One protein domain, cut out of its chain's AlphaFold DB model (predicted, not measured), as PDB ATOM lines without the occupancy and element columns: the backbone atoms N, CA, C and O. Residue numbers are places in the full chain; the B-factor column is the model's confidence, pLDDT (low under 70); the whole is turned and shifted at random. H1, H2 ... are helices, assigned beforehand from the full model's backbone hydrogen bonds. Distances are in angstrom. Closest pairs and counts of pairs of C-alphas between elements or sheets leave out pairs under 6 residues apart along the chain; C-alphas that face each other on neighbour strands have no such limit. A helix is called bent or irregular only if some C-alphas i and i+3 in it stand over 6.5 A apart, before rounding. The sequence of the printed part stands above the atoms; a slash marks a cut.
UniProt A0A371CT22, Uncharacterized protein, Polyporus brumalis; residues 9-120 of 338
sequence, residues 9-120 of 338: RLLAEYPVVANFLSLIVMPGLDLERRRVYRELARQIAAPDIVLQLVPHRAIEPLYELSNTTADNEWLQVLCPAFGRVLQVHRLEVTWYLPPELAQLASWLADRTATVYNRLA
ATOM      1  N   ARG A   9     -25.176  25.119  22.102       89.12
ATOM      2  CA  ARG A   9     -26.484  24.741  21.553       89.12
ATOM      3  C   ARG A   9     -26.964  23.383  22.062       89.12
ATOM      4  O   ARG A   9     -28.136  23.233  22.394       89.12
ATOM      5  N   LEU A  10     -26.065  22.400  22.145       87.81
ATOM      6  CA  LEU A  10     -26.405  21.075  22.663       87.81
ATOM      7  C   LEU A  10     -26.763  21.145  24.149       87.81
ATOM      8  O   LEU A  10     -27.689  20.476  24.575       87.81
ATOM      9  N   LEU A  11     -26.067  21.972  24.925       90.44
ATOM     10  CA  LEU A  11     -26.355  22.198  26.337       90.44
ATOM     11  C   LEU A  11     -27.741  22.834  26.530       90.44
ATOM     12  O   LEU A  11     -28.449  22.474  27.465       90.44
ATOM     13  N   ALA A  12     -28.140  23.738  25.630       91.69
ATOM     14  CA  ALA A  12     -29.454  24.375  25.660       91.69
ATOM     15  C   ALA A  12     -30.596  23.414  25.279       91.69
ATOM     16  O   ALA A  12     -31.643  23.426  25.923       91.69
ATOM     17  N   GLU A  13     -30.413  22.589  24.244       92.38
ATOM     18  CA  GLU A  13     -31.468  21.696  23.734       92.38
ATOM     19  C   GLU A  13     -31.488  20.317  24.431       92.38
ATOM     20  O   GLU A  13     -32.548  19.725  24.628       92.38
ATOM     21  N   TYR A  14     -30.319  19.798  24.815       94.19
ATOM     22  CA  TYR A  14     -30.100  18.446  25.345       94.19
ATOM     23  C   TYR A  14     -29.062  18.445  26.487       94.19
ATOM     24  O   TYR A  14     -28.007  17.808  26.367       94.19
ATOM     25  N   PRO A  15     -29.345  19.107  27.625       95.50
ATOM     26  CA  PRO A  15     -28.375  19.301  28.709       95.50
ATOM     27  C   PRO A  15     -27.786  17.990  29.247       95.50
ATOM     28  O   PRO A  15     -26.583  17.907  29.476       95.50
ATOM     29  N   VAL A  16     -28.597  16.933  29.376       97.00
ATOM     30  CA  VAL A  16     -28.127  15.617  29.847       97.00
ATOM     31  C   VAL A  16     -27.109  14.998  28.885       97.00
ATOM     32  O   VAL A  16     -26.067  14.502  29.310       97.00
ATOM     33  N   VAL A  17     -27.374  15.065  27.577       95.50
ATOM     34  CA  VAL A  17     -26.455  14.547  26.552       95.50
ATOM     35  C   VAL A  17     -25.180  15.384  26.522       95.50
ATOM     36  O   VAL A  17     -24.091  14.823  26.456       95.50
ATOM     37  N   ALA A  18     -25.291  16.710  26.623       94.62
ATOM     38  CA  ALA A  18     -24.133  17.597  26.677       94.62
ATOM     39  C   ALA A  18     -23.237  17.307  27.894       94.62
ATOM     40  O   ALA A  18     -22.024  17.186  27.732       94.62
ATOM     41  N   ASN A  19     -23.819  17.107  29.082       94.56
ATOM     42  CA  ASN A  19     -23.080  16.746  30.297       94.56
ATOM     43  C   ASN A  19     -22.362  15.398  30.154       94.56
ATOM     44  O   ASN A  19     -21.188  15.278  30.502       94.56
ATOM     45  N   PHE A  20     -23.024  14.399  29.569       95.81
ATOM     46  CA  PHE A  20     -22.378  13.132  29.235       95.81
ATOM     47  C   PHE A  20     -21.207  13.313  28.258       95.81
ATOM     48  O   PHE A  20     -20.132  12.750  28.472       95.81
ATOM     49  N   LEU A  21     -21.374  14.108  27.196       94.19
ATOM     50  CA  LEU A  21     -20.293  14.355  26.241       94.19
ATOM     51  C   LEU A  21     -19.107  15.063  26.897       94.19
ATOM     52  O   LEU A  21     -17.970  14.730  26.572       94.19
ATOM     53  N   SER A  22     -19.346  15.964  27.852       91.62
ATOM     54  CA  SER A  22     -18.284  16.610  28.627       91.62
ATOM     55  C   SER A  22     -17.369  15.588  29.307       91.62
ATOM     56  O   SER A  22     -16.152  15.749  29.218       91.62
ATOM     57  N   LEU A  23     -17.901  14.483  29.856       92.44
ATOM     58  CA  LEU A  23     -17.081  13.409  30.445       92.44
ATOM     59  C   LEU A  23     -16.045  12.847  29.461       92.44
ATOM     60  O   LEU A  23     -14.929  12.521  29.853       92.44
ATOM     61  N   ILE A  24     -16.385  12.755  28.172       91.94
ATOM     62  CA  ILE A  24     -15.500  12.212  27.127       91.94
ATOM     63  C   ILE A  24     -14.284  13.115  26.902       91.94
ATOM     64  O   ILE A  24     -13.202  12.627  26.551       91.94
ATOM     65  N   VAL A  25     -14.475  14.426  27.064       87.06
ATOM     66  CA  VAL A  25     -13.464  15.446  26.770       87.06
ATOM     67  C   VAL A  25     -12.673  15.859  28.014       87.06
ATOM     68  O   VAL A  25     -11.633  16.503  27.882       87.06
ATOM     69  N   MET A  26     -13.105  15.449  29.212       82.88
ATOM     70  CA  MET A  26     -12.385  15.740  30.449       82.88
ATOM     71  C   MET A  26     -10.963  15.142  30.440       82.88
ATOM     72  O   MET A  26     -10.761  13.971  30.078       82.88
ATOM     73  N   PRO A  27      -9.951  15.926  30.857       80.38
ATOM     74  CA  PRO A  27      -8.611  15.403  31.078       80.38
ATOM     75  C   PRO A  27      -8.635  14.380  32.223       80.38
ATOM     76  O   PRO A  27      -9.334  14.562  33.214       80.38
ATOM     77  N   GLY A  28      -7.872  13.294  32.081       82.31
ATOM     78  CA  GLY A  28      -7.768  12.240  33.099       82.31
ATOM     79  C   GLY A  28      -8.704  11.040  32.918       82.31
ATOM     80  O   GLY A  28      -8.493  10.037  33.589       82.31
ATOM     81  N   LEU A  29      -9.670  11.083  31.989       87.44
ATOM     82  CA  LEU A  29     -10.432   9.880  31.627       87.44
ATOM     83  C   LEU A  29      -9.510   8.868  30.930       87.44
ATOM     84  O   LEU A  29      -8.865   9.210  29.931       87.44
ATOM     85  N   ASP A  30      -9.465   7.636  31.436       90.44
ATOM     86  CA  ASP A  30      -8.664   6.566  30.847       90.44
ATOM     87  C   ASP A  30      -9.128   6.218  29.422       90.44
ATOM     88  O   ASP A  30     -10.233   6.550  28.971       90.44
ATOM     89  N   LEU A  31      -8.238   5.555  28.682       90.94
ATOM     90  CA  LEU A  31      -8.439   5.279  27.265       90.94
ATOM     91  C   LEU A  31      -9.651   4.373  27.005       90.94
ATOM     92  O   LEU A  31     -10.353   4.581  26.010       90.94
ATOM     93  N   GLU A  32      -9.910   3.399  27.878       92.19
ATOM     94  CA  GLU A  32     -10.970   2.415  27.668       92.19
ATOM     95  C   GLU A  32     -12.345   3.028  27.947       92.19
ATOM     96  O   GLU A  32     -13.239   2.931  27.102       92.19
ATOM     97  N   ARG A  33     -12.503   3.791  29.038       92.62
ATOM     98  CA  ARG A  33     -13.740   4.558  29.280       92.62
ATOM     99  C   ARG A  33     -14.018   5.544  28.167       92.62
ATOM    100  O   ARG A  33     -15.135   5.603  27.656       92.62
ATOM    101  N   ARG A  34     -12.995   6.278  27.726       94.50
ATOM    102  CA  ARG A  34     -13.136   7.222  26.613       94.50
ATOM    103  C   ARG A  34     -13.627   6.522  25.347       94.50
ATOM    104  O   ARG A  34     -14.473   7.072  24.640       94.50
ATOM    105  N   ARG A  35     -13.113   5.328  25.046       94.38
ATOM    106  CA  ARG A  35     -13.543   4.526  23.896       94.38
ATOM    107  C   ARG A  35     -15.006   4.107  24.027       94.38
ATOM    108  O   ARG A  35     -15.774   4.330  23.092       94.38
ATOM    109  N   VAL A  36     -15.389   3.542  25.170       94.12
ATOM    110  CA  VAL A  36     -16.750   3.046  25.411       94.12
ATOM    111  C   VAL A  36     -17.774   4.184  25.412       94.12
ATOM    112  O   VAL A  36     -18.822   4.065  24.781       94.12
ATOM    113  N   TYR A  37     -17.461   5.326  26.026       96.00
ATOM    114  CA  TYR A  37     -18.366   6.478  26.040       96.00
ATOM    115  C   TYR A  37     -18.552   7.067  24.640       96.00
ATOM    116  O   TYR A  37     -19.667   7.407  24.255       96.00
ATOM    117  N   ARG A  38     -17.482   7.149  23.838       94.62
ATOM    118  CA  ARG A  38     -17.588   7.575  22.432       94.62
ATOM    119  C   ARG A  38     -18.486   6.649  21.625       94.62
ATOM    120  O   ARG A  38     -19.219   7.124  20.765       94.62
ATOM    121  N   GLU A  39     -18.426   5.350  21.889       92.81
ATOM    122  CA  GLU A  39     -19.274   4.381  21.206       92.81
ATOM    123  C   GLU A  39     -20.751   4.548  21.582       92.81
ATOM    124  O   GLU A  39     -21.603   4.608  20.695       92.81
ATOM    125  N   LEU A  40     -21.058   4.738  22.871       94.88
ATOM    126  CA  LEU A  40     -22.415   5.076  23.303       94.88
ATOM    127  C   LEU A  40     -22.893   6.396  22.671       94.88
ATOM    128  O   LEU A  40     -23.994   6.444  22.129       94.88
ATOM    129  N   ALA A  41     -22.059   7.439  22.660       94.75
ATOM    130  CA  ALA A  41     -22.384   8.723  22.038       94.75
ATOM    131  C   ALA A  41     -22.722   8.588  20.543       94.75
ATOM    132  O   ALA A  41     -23.694   9.177  20.074       94.75
ATOM    133  N   ARG A  42     -21.958   7.778  19.797       92.56
ATOM    134  CA  ARG A  42     -22.238   7.494  18.380       92.56
ATOM    135  C   ARG A  42     -23.571   6.791  18.184       92.56
ATOM    136  O   ARG A  42     -24.286   7.129  17.250       92.56
ATOM    137  N   GLN A  43     -23.908   5.838  19.048       92.06
ATOM    138  CA  GLN A  43     -25.183   5.130  18.952       92.06
ATOM    139  C   GLN A  43     -26.372   6.012  19.346       92.06
ATOM    140  O   GLN A  43     -27.422   5.908  18.723       92.06
ATOM    141  N   ILE A  44     -26.207   6.923  20.311       93.94
ATOM    142  CA  ILE A  44     -27.220   7.943  20.639       93.94
ATOM    143  C   ILE A  44     -27.463   8.877  19.446       93.94
ATOM    144  O   ILE A  44     -28.599   9.277  19.202       93.94
ATOM    145  N   ALA A  45     -26.403   9.215  18.709       90.69
ATOM    146  CA  ALA A  45     -26.458  10.074  17.530       90.69
ATOM    147  C   ALA A  45     -26.799   9.330  16.224       90.69
ATOM    148  O   ALA A  45     -26.876   9.969  15.173       90.69
ATOM    149  N   ALA A  46     -26.972   8.005  16.257       87.94
ATOM    150  CA  ALA A  46     -27.305   7.232  15.067       87.94
ATOM    151  C   ALA A  46     -28.687   7.651  14.525       87.94
ATOM    152  O   ALA A  46     -29.582   7.962  15.314       87.94
ATOM    153  N   PRO A  47     -28.904   7.627  13.196       81.88
ATOM    154  CA  PRO A  47     -30.188   7.997  12.585       81.88
ATOM    155  C   PRO A  47     -31.307   6.970  12.843       81.88
ATOM    156  O   PRO A  47     -32.432   7.141  12.374       81.88
ATOM    157  N   ASP A  48     -30.995   5.892  13.559       83.62
ATOM    158  CA  ASP A  48     -31.918   4.823  13.910       83.62
ATOM    159  C   ASP A  48     -32.990   5.290  14.902       83.62
ATOM    160  O   ASP A  48     -32.827   6.249  15.666       83.62
ATOM    161  N   ILE A  49     -34.106   4.562  14.944       85.12
ATOM    162  CA  ILE A  49     -35.106   4.806  15.980       85.12
ATOM    163  C   ILE A  49     -34.519   4.427  17.345       85.12
ATOM    164  O   ILE A  49     -33.914   3.367  17.495       85.12
ATOM    165  N   VAL A  50     -34.749   5.255  18.371       91.44
ATOM    166  CA  VAL A  50     -34.219   5.025  19.733       91.44
ATOM    167  C   VAL A  50     -34.535   3.622  20.269       91.44
ATOM    168  O   VAL A  50     -33.724   3.048  20.986       91.44
ATOM    169  N   LEU A  51     -35.660   3.037  19.842       93.94
ATOM    170  CA  LEU A  51     -36.102   1.690  20.214       93.94
ATOM    171  C   LEU A  51     -35.177   0.558  19.730       93.94
ATOM    172  O   LEU A  51     -35.283  -0.562  20.223       93.94
ATOM    173  N   GLN A  52     -34.265   0.828  18.790       91.38
ATOM    174  CA  GLN A  52     -33.206  -0.112  18.409       91.38
ATOM    175  C   GLN A  52     -32.032  -0.075  19.389       91.38
ATOM    176  O   GLN A  52     -31.481  -1.127  19.705       91.38
ATOM    177  N   LEU A  53     -31.667   1.110  19.892       93.69
ATOM    178  CA  LEU A  53     -30.636   1.266  20.923       93.69
ATOM    179  C   LEU A  53     -31.132   0.789  22.291       93.69
ATOM    180  O   LEU A  53     -30.431   0.064  22.999       93.69
ATOM    181  N   VAL A  54     -32.343   1.204  22.654       94.81
ATOM    182  CA  VAL A  54     -32.984   0.929  23.936       94.81
ATOM    183  C   VAL A  54     -34.321   0.244  23.655       94.81
ATOM    184  O   VAL A  54     -35.304   0.921  23.352       94.81
ATOM    185  N   PRO A  55     -34.401  -1.097  23.716       93.25
ATOM    186  CA  PRO A  55     -35.674  -1.782  23.525       93.25
ATOM    187  C   PRO A  55     -36.641  -1.434  24.662       93.25
ATOM    188  O   PRO A  55     -36.208  -1.098  25.762       93.25
ATOM    189  N   HIS A  56     -37.949  -1.587  24.440       95.06
ATOM    190  CA  HIS A  56     -38.984  -1.247  25.430       95.06
ATOM    191  C   HIS A  56     -38.711  -1.846  26.822       95.06
ATOM    192  O   HIS A  56     -38.761  -1.155  27.833       95.06
ATOM    193  N   ARG A  57     -38.312  -3.122  26.874       93.94
ATOM    194  CA  ARG A  57     -37.952  -3.827  28.115       93.94
ATOM    195  C   ARG A  57     -36.747  -3.259  28.882       93.94
ATOM    196  O   ARG A  57     -36.515  -3.677  30.005       93.94
ATOM    197  N   ALA A  58     -35.956  -2.370  28.284       94.38
ATOM    198  CA  ALA A  58     -34.825  -1.720  28.946       94.38
ATOM    199  C   ALA A  58     -35.221  -0.437  29.697       94.38
ATOM    200  O   ALA A  58     -34.397   0.085  30.439       94.38
ATOM    201  N   ILE A  59     -36.449   0.070  29.517       95.62
ATOM    202  CA  ILE A  59     -36.911   1.326  30.131       95.62
ATOM    203  C   ILE A  59     -36.834   1.252  31.661       95.62
ATOM    204  O   ILE A  59     -36.185   2.088  32.283       95.62
ATOM    205  N   GLU A  60     -37.463   0.244  32.266       94.38
ATOM    206  CA  GLU A  60     -37.497   0.083  33.724       94.38
ATOM    207  C   GLU A  60     -36.098  -0.179  34.317       94.38
ATOM    208  O   GLU A  60     -35.696   0.593  35.189       94.38
ATOM    209  N   PRO A  61     -35.279  -1.110  33.780       94.56
ATOM    210  CA  PRO A  61     -33.888  -1.271  34.213       94.56
ATOM    211  C   PRO A  61     -33.038   0.008  34.153       94.56
ATOM    212  O   PRO A  61     -32.161   0.210  34.991       94.56
ATOM    213  N   LEU A  62     -33.268   0.886  33.169       95.56
ATOM    214  CA  LEU A  62     -32.560   2.166  33.073       95.56
ATOM    215  C   LEU A  62     -33.014   3.167  34.148       95.56
ATOM    216  O   LEU A  62     -32.172   3.883  34.693       95.56
ATOM    217  N   TYR A  63     -34.306   3.205  34.488       95.31
ATOM    218  CA  TYR A  63     -34.787   4.017  35.610       95.31
ATOM    219  C   TYR A  63     -34.274   3.502  36.955       95.31
ATOM    220  O   TYR A  63     -33.841   4.301  37.783       95.31
ATOM    221  N   GLU A  64     -34.284   2.186  37.174       93.00
ATOM    222  CA  GLU A  64     -33.719   1.570  38.380       93.00
ATOM    223  C   GLU A  64     -32.256   1.971  38.558       93.00
ATOM    224  O   GLU A  64     -31.878   2.475  39.620       93.00
ATOM    225  N   LEU A  65     -31.459   1.833  37.495       92.19
ATOM    226  CA  LEU A  65     -30.059   2.235  37.485       92.19
ATOM    227  C   LEU A  65     -29.893   3.728  37.799       92.19
ATOM    228  O   LEU A  65     -29.022   4.095  38.582       92.19
ATOM    229  N   SER A  66     -30.730   4.594  37.222       93.44
ATOM    230  CA  SER A  66     -30.670   6.033  37.495       93.44
ATOM    231  C   SER A  66     -31.005   6.381  38.949       93.44
ATOM    232  O   SER A  66     -30.421   7.315  39.493       93.44
ATOM    233  N   ASN A  67     -31.960   5.680  39.566       88.69
ATOM    234  CA  ASN A  67     -32.483   6.019  40.893       88.69
ATOM    235  C   ASN A  67     -31.649   5.432  42.031       88.69
ATOM    236  O   ASN A  67     -31.454   6.068  43.064       88.69
ATOM    237  N   THR A  68     -31.208   4.191  41.859       83.31
ATOM    238  CA  THR A  68     -30.568   3.409  42.923       83.31
ATOM    239  C   THR A  68     -29.068   3.278  42.745       83.31
ATOM    240  O   THR A  68     -28.407   2.825  43.673       83.31
ATOM    241  N   THR A  69     -28.567   3.586  41.540       76.00
ATOM    242  CA  THR A  69     -27.231   3.203  41.050       76.00
ATOM    243  C   THR A  69     -26.907   1.720  41.239       76.00
ATOM    244  O   THR A  69     -25.746   1.320  41.119       76.00
ATOM    245  N   ALA A  70     -27.930   0.893  41.490       74.75
ATOM    246  CA  ALA A  70     -27.791  -0.536  41.641       74.75
ATOM    247  C   ALA A  70     -27.449  -1.145  40.289       74.75
ATOM    248  O   ALA A  70     -28.019  -0.805  39.248       74.75
ATOM    249  N   ASP A  71     -26.480  -2.044  40.325       71.06
ATOM    250  CA  ASP A  71     -26.044  -2.737  39.139       71.06
ATOM    251  C   ASP A  71     -27.138  -3.694  38.642       71.06
ATOM    252  O   ASP A  71     -27.706  -4.468  39.413       71.06
ATOM    253  N   ASN A  72     -27.426  -3.650  37.342       77.25
ATOM    254  CA  ASN A  72     -28.378  -4.542  36.692       77.25
ATOM    255  C   ASN A  72     -27.646  -5.335  35.602       77.25
ATOM    256  O   ASN A  72     -27.379  -4.838  34.502       77.25
ATOM    257  N   GLU A  73     -27.309  -6.590  35.906       74.94
ATOM    258  CA  GLU A  73     -26.574  -7.471  34.987       74.94
ATOM    259  C   GLU A  73     -27.325  -7.708  33.671       74.94
ATOM    260  O   GLU A  73     -26.700  -7.874  32.624       74.94
ATOM    261  N   TRP A  74     -28.658  -7.649  33.681       83.00
ATOM    262  CA  TRP A  74     -29.469  -7.851  32.483       83.00
ATOM    263  C   TRP A  74     -29.423  -6.661  31.530       83.00
ATOM    264  O   TRP A  74     -29.634  -6.842  30.327       83.00
ATOM    265  N   LEU A  75     -29.089  -5.457  32.005       88.12
ATOM    266  CA  LEU A  75     -29.063  -4.273  31.150       88.12
ATOM    267  C   LEU A  75     -28.058  -4.412  29.999       88.12
ATOM    268  O   LEU A  75     -28.331  -3.925  28.909       88.12
ATOM    269  N   GLN A  76     -26.953  -5.144  30.175       87.94
ATOM    270  CA  GLN A  76     -25.999  -5.391  29.084       87.94
ATOM    271  C   GLN A  76     -26.563  -6.291  27.983       87.94
ATOM    272  O   GLN A  76     -26.241  -6.122  26.810       87.94
ATOM    273  N   VAL A  77     -27.449  -7.217  28.355       88.44
ATOM    274  CA  VAL A  77     -28.185  -8.031  27.395       88.44
ATOM    275  C   VAL A  77     -29.173  -7.136  26.664       88.44
ATOM    276  O   VAL A  77     -29.308  -7.252  25.451       88.44
ATOM    277  N   LEU A  78     -29.878  -6.261  27.391       90.38
ATOM    278  CA  LEU A  78     -30.958  -5.405  26.893       90.38
ATOM    279  C   LEU A  78     -30.490  -4.254  26.001       90.38
ATOM    280  O   LEU A  78     -31.022  -4.100  24.903       90.38
ATOM    281  N   CYS A  79     -29.495  -3.508  26.461       92.00
ATOM    282  CA  CYS A  79     -28.879  -2.357  25.821       92.00
ATOM    283  C   CYS A  79     -27.343  -2.520  25.864       92.00
ATOM    284  O   CYS A  79     -26.680  -1.950  26.735       92.00
ATOM    285  N   PRO A  80     -26.748  -3.289  24.930       91.31
ATOM    286  CA  PRO A  80     -25.308  -3.565  24.906       91.31
ATOM    287  C   PRO A  80     -24.409  -2.329  24.991       91.31
ATOM    288  O   PRO A  80     -23.368  -2.357  25.645       91.31
ATOM    289  N   ALA A  81     -24.808  -1.228  24.349       91.50
ATOM    290  CA  ALA A  81     -24.049   0.019  24.363       91.50
ATOM    291  C   ALA A  81     -23.890   0.582  25.782       91.50
ATOM    292  O   ALA A  81     -22.792   0.972  26.172       91.50
ATOM    293  N   PHE A  82     -24.973   0.575  26.564       92.56
ATOM    294  CA  PHE A  82     -24.949   1.029  27.950       92.56
ATOM    295  C   PHE A  82     -24.351  -0.033  28.882       92.56
ATOM    296  O   PHE A  82     -23.587   0.289  29.785       92.56
ATOM    297  N   GLY A  83     -24.599  -1.318  28.615       91.38
ATOM    298  CA  GLY A  83     -23.965  -2.426  29.332       91.38
ATOM    299  C   GLY A  83     -22.440  -2.362  29.339       91.38
ATOM    300  O   GLY A  83     -21.826  -2.570  30.381       91.38
ATOM    301  N   ARG A  84     -21.825  -2.005  28.202       90.44
ATOM    302  CA  ARG A  84     -20.375  -1.756  28.112       90.44
ATOM    303  C   ARG A  84     -19.907  -0.668  29.070       90.44
ATOM    304  O   ARG A  84     -18.853  -0.816  29.681       90.44
ATOM    305  N   VAL A  85     -20.673   0.421  29.181       92.50
ATOM    306  CA  VAL A  85     -20.370   1.519  30.110       92.50
ATOM    307  C   VAL A  85     -20.362   0.995  31.539       92.50
ATOM    308  O   VAL A  85     -19.419   1.262  32.272       92.50
ATOM    309  N   LEU A  86     -21.357   0.196  31.923       91.25
ATOM    310  CA  LEU A  86     -21.384  -0.401  33.259       91.25
ATOM    311  C   LEU A  86     -20.210  -1.347  33.479       91.25
ATOM    312  O   LEU A  86     -19.548  -1.264  34.506       91.25
ATOM    313  N   GLN A  87     -19.889  -2.186  32.496       89.50
ATOM    314  CA  GLN A  87     -18.798  -3.147  32.606       89.50
ATOM    315  C   GLN A  87     -17.448  -2.483  32.924       89.50
ATOM    316  O   GLN A  87     -16.721  -2.996  33.767       89.50
ATOM    317  N   VAL A  88     -17.119  -1.336  32.315       90.81
ATOM    318  CA  VAL A  88     -15.853  -0.628  32.606       90.81
ATOM    319  C   VAL A  88     -15.820   0.044  33.984       90.81
ATOM    320  O   VAL A  88     -14.734   0.324  34.493       90.81
ATOM    321  N   HIS A  89     -16.981   0.280  34.601       88.62
ATOM    322  CA  HIS A  89     -17.095   0.765  35.985       88.62
ATOM    323  C   HIS A  89     -17.131  -0.374  37.007       88.62
ATOM    324  O   HIS A  89     -16.611  -0.223  38.106       88.62
ATOM    325  N   ARG A  90     -17.645  -1.556  36.639       86.88
ATOM    326  CA  ARG A  90     -17.624  -2.763  37.494       86.88
ATOM    327  C   ARG A  90     -16.209  -3.251  37.807       86.88
ATOM    328  O   ARG A  90     -16.012  -3.949  38.792       86.88
ATOM    329  N   LEU A  91     -15.240  -2.923  36.954       81.94
ATOM    330  CA  LEU A  91     -13.836  -3.297  37.141       81.94
ATOM    331  C   LEU A  91     -13.114  -2.430  38.189       81.94
ATOM    332  O   LEU A  91     -11.955  -2.703  38.499       81.94
ATOM    333  N   GLU A  92     -13.760  -1.388  38.722       78.94
ATOM    334  CA  GLU A  92     -13.205  -0.594  39.818       78.94
ATOM    335  C   GLU A  92     -13.285  -1.335  41.161       78.94
ATOM    336  O   GLU A  92     -14.192  -2.123  41.413       78.94
ATOM    337  N   VAL A  93     -12.341  -1.035  42.060       77.06
ATOM    338  CA  VAL A  93     -12.303  -1.599  43.425       77.06
ATOM    339  C   VAL A  93     -13.561  -1.234  44.219       77.06
ATOM    340  O   VAL A  93     -14.026  -2.009  45.050       77.06
ATOM    341  N   THR A  94     -14.119  -0.054  43.952       80.50
ATOM    342  CA  THR A  94     -15.389   0.407  44.505       80.50
ATOM    343  C   THR A  94     -16.306   0.793  43.363       80.50
ATOM    344  O   THR A  94     -15.963   1.683  42.590       80.50
ATOM    345  N   TRP A  95     -17.470   0.156  43.278       83.12
ATOM    346  CA  TRP A  95     -18.490   0.506  42.297       83.12
ATOM    347  C   TRP A  95     -18.882   1.982  42.418       83.12
ATOM    348  O   TRP A  95     -19.342   2.428  43.472       83.12
ATOM    349  N   TYR A  96     -18.722   2.724  41.325       85.25
ATOM    350  CA  TYR A  96     -19.155   4.107  41.217       85.25
ATOM    351  C   TYR A  96     -19.632   4.393  39.795       85.25
ATOM    352  O   TYR A  96     -18.906   4.187  38.824       85.25
ATOM    353  N   LEU A  97     -20.858   4.902  39.671       89.31
ATOM    354  CA  LEU A  97     -21.393   5.386  38.404       89.31
ATOM    355  C   LEU A  97     -21.466   6.920  38.448       89.31
ATOM    356  O   LEU A  97     -22.204   7.457  39.278       89.31
ATOM    357  N   PRO A  98     -20.745   7.637  37.565       92.12
ATOM    358  CA  PRO A  98     -20.844   9.087  37.449       92.12
ATOM    359  C   PRO A  98     -22.301   9.580  37.351       92.12
ATOM    360  O   PRO A  98     -23.081   8.999  36.586       92.12
ATOM    361  N   PRO A  99     -22.681  10.662  38.059       93.75
ATOM    362  CA  PRO A  99     -24.039  11.205  38.023       93.75
ATOM    363  C   PRO A  99     -24.538  11.523  36.612       93.75
ATOM    364  O   PRO A  99     -25.717  11.340  36.323       93.75
ATOM    365  N   GLU A 100     -23.657  11.950  35.708       95.31
ATOM    366  CA  GLU A 100     -23.997  12.239  34.314       95.31
ATOM    367  C   GLU A 100     -24.414  10.971  33.558       95.31
ATOM    368  O   GLU A 100     -25.287  11.032  32.696       95.31
ATOM    369  N   LEU A 101     -23.834   9.811  33.893       95.25
ATOM    370  CA  LEU A 101     -24.233   8.524  33.320       95.25
ATOM    371  C   LEU A 101     -25.561   8.033  33.901       95.25
ATOM    372  O   LEU A 101     -26.389   7.528  33.147       95.25
ATOM    373  N   ALA A 102     -25.798   8.221  35.200       94.88
ATOM    374  CA  ALA A 102     -27.098   7.928  35.806       94.88
ATOM    375  C   ALA A 102     -28.208   8.797  35.179       94.88
ATOM    376  O   ALA A 102     -29.220   8.274  34.715       94.88
ATOM    377  N   GLN A 103     -27.972  10.107  35.041       96.50
ATOM    378  CA  GLN A 103     -28.889  11.024  34.354       96.50
ATOM    379  C   GLN A 103     -29.109  10.626  32.890       96.50
ATOM    380  O   GLN A 103     -30.239  10.675  32.401       96.50
ATOM    381  N   LEU A 104     -28.053  10.195  32.190       97.38
ATOM    382  CA  LEU A 104     -28.168   9.700  30.820       97.38
ATOM    383  C   LEU A 104     -29.039   8.441  30.732       97.38
ATOM    384  O   LEU A 104     -29.801   8.314  29.775       97.38
ATOM    385  N   ALA A 105     -28.959   7.535  31.713       96.62
ATOM    386  CA  ALA A 105     -29.812   6.351  31.772       96.62
ATOM    387  C   ALA A 105     -31.298   6.737  31.860       96.62
ATOM    388  O   ALA A 105     -32.086   6.272  31.034       96.62
ATOM    389  N   SER A 106     -31.665   7.653  32.770       96.75
ATOM    390  CA  SER A 106     -33.039   8.179  32.842       96.75
ATOM    391  C   SER A 106     -33.448   8.860  31.541       96.75
ATOM    392  O   SER A 106     -34.504   8.557  31.002       96.75
ATOM    393  N   TRP A 107     -32.595   9.717  30.973       97.62
ATOM    394  CA  TRP A 107     -32.909  10.417  29.725       97.62
ATOM    395  C   TRP A 107     -33.155   9.454  28.554       97.62
ATOM    396  O   TRP A 107     -34.061   9.666  27.743       97.62
ATOM    397  N   LEU A 108     -32.376   8.372  28.462       97.38
ATOM    398  CA  LEU A 108     -32.586   7.312  27.476       97.38
ATOM    399  C   LEU A 108     -33.914   6.585  27.709       97.38
ATOM    400  O   LEU A 108     -34.636   6.331  26.741       97.38
ATOM    401  N   ALA A 109     -34.252   6.281  28.963       97.38
ATOM    402  CA  ALA A 109     -35.527   5.675  29.331       97.38
ATOM    403  C   ALA A 109     -36.710   6.589  28.965       97.38
ATOM    404  O   ALA A 109     -37.614   6.149  28.255       97.38
ATOM    405  N   ASP A 110     -36.652   7.873  29.330       97.81
ATOM    406  CA  ASP A 110     -37.663   8.894  29.029       97.81
ATOM    407  C   ASP A 110     -37.878   9.056  27.522       97.81
ATOM    408  O   ASP A 110     -39.010   9.046  27.020       97.81
ATOM    409  N   ARG A 111     -36.780   9.172  26.762       96.38
ATOM    410  CA  ARG A 111     -36.824   9.280  25.299       96.38
ATOM    411  C   ARG A 111     -37.458   8.039  24.681       96.38
ATOM    412  O   ARG A 111     -38.296   8.162  23.785       96.38
ATOM    413  N   THR A 112     -37.084   6.858  25.161       96.88
ATOM    414  CA  THR A 112     -37.606   5.577  24.669       96.88
ATOM    415  C   THR A 112     -39.087   5.426  24.982       96.88
ATOM    416  O   THR A 112     -39.866   5.133  24.077       96.88
ATOM    417  N   ALA A 113     -39.497   5.701  26.222       97.94
ATOM    418  CA  ALA A 113     -40.890   5.677  26.649       97.94
ATOM    419  C   ALA A 113     -41.738   6.669  25.843       97.94
ATOM    420  O   ALA A 113     -42.808   6.320  25.350       97.94
ATOM    421  N   THR A 114     -41.231   7.886  25.624       97.31
ATOM    422  CA  THR A 114     -41.911   8.911  24.819       97.31
ATOM    423  C   THR A 114     -42.134   8.441  23.385       97.31
ATOM    424  O   THR A 114     -43.246   8.550  22.864       97.31
ATOM    425  N   VAL A 115     -41.095   7.918  22.725       96.50
ATOM    426  CA  VAL A 115     -41.212   7.412  21.351       96.50
ATOM    427  C   VAL A 115     -42.146   6.205  21.303       96.50
ATOM    428  O   VAL A 115     -43.053   6.189  20.477       96.50
ATOM    429  N   TYR A 116     -41.987   5.238  22.208       97.56
ATOM    430  CA  TYR A 116     -42.851   4.063  22.278       97.56
ATOM    431  C   TYR A 116     -44.323   4.443  22.449       97.56
ATOM    432  O   TYR A 116     -45.146   4.034  21.637       97.56
ATOM    433  N   ASN A 117     -44.652   5.289  23.427       96.75
ATOM    434  CA  ASN A 117     -46.026   5.715  23.699       96.75
ATOM    435  C   ASN A 117     -46.653   6.460  22.515       96.75
ATOM    436  O   ASN A 117     -47.836   6.283  22.239       96.75
ATOM    437  N   ARG A 118     -45.863   7.239  21.762       95.50
ATOM    438  CA  ARG A 118     -46.324   7.890  20.524       95.50
ATOM    439  C   ARG A 118     -46.622   6.908  19.396       95.50
ATOM    440  O   ARG A 118     -47.394   7.257  18.507       95.50
ATOM    441  N   LEU A 119     -46.007   5.726  19.385       95.31
ATOM    442  CA  LEU A 119     -46.249   4.692  18.373       95.31
ATOM    443  C   LEU A 119     -47.329   3.690  18.819       95.31
ATOM    444  O   LEU A 119     -48.158   3.271  18.011       95.31
ATOM    445  N   ALA A 120     -47.374   3.353  20.108       95.31
ATOM    446  CA  ALA A 120     -48.248   2.362  20.738       95.31
ATOM    447  C   ALA A 120     -49.703   2.839  20.936       95.31
ATOM    448  O   ALA A 120     -50.320   2.612  21.980       95.31
TER     449      ALA A 120
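Overview. This is residues 9 to 120 of the 338 residues of an uncharacterized protein of Polyporus brumalis (UniProt A0A371CT22). Two pairs of roughly side-by-side helices, H5 with the long H8 and H3 with H7, make the body; H2 bridges H3 and H8, and short H6 bridges H5 and H7. H1 sits at a far corner beside H2, and short H4 joins the H3 side to H8. The 112 residues have eight named helices, H1 to H8 in chain order, and no named strand: all helix, compact, radius of gyration of the C-alphas 13.5 A, spans 42 by 34 by 21 A.

Along the chain. H1 is residues 9 to 13, from C-alpha 9 at (-26.484, 24.741, 21.553). H2 is 15 to 25, 15.5 A; H3 is 31 to 44, 20.1 A; H4 is 50 to 53. H5 is 56 to 68, 20.0 A, only just irregular: C-alphas 57 and 60 are 6.9 A apart. H6 is 75 to 78; H7 is 80 to 90, 14.8 A. H8 is 99 to 119, 30.4 A, ending at C-alpha 119 (-46.249, 4.692, 18.373).

Arrangement. The pairs below are closest C-alphas. H1 and H2 touch only at the corner, Leu 11 to Ala 18, 5.1 A. H2 and H3 form a hairpin, Ile 24 to Arg 34, 5.5 A, opposite ways at a shallow tilt of 32 degrees, only just short of steep. H3 touches H7, Leu 40 to Ala 81, 5.4 A, at 26 degrees, shallow. H4 touches residues 111 to 116 of H8, Val 50 to Thr 112, 6.0 A. H5 touches H8, Ser 66 to Ala 102, 4.4 A, opposite ways at a shallow 30 degrees. H6 touches H5, Ala 58 to Leu 78, 5.7 A. H2 touches residues 100 to 107 of H8, Phe 20 to Glu 100, 5.4 A, at a steep tilt of 45 degrees. Every O i to N i+4 pair is within hydrogen-bond range in H1, H3 and H8; H2 has 5 of 7, H5 7 of 9, H7 5 of 7; H4 and H6 are too short.

Size, cuts and confidence. The farthest C-alphas, Gly 28 and Ala 120, are 43.5 A apart. The printed part has no cut and no long link. No printed residue is under 70 in pLDDT.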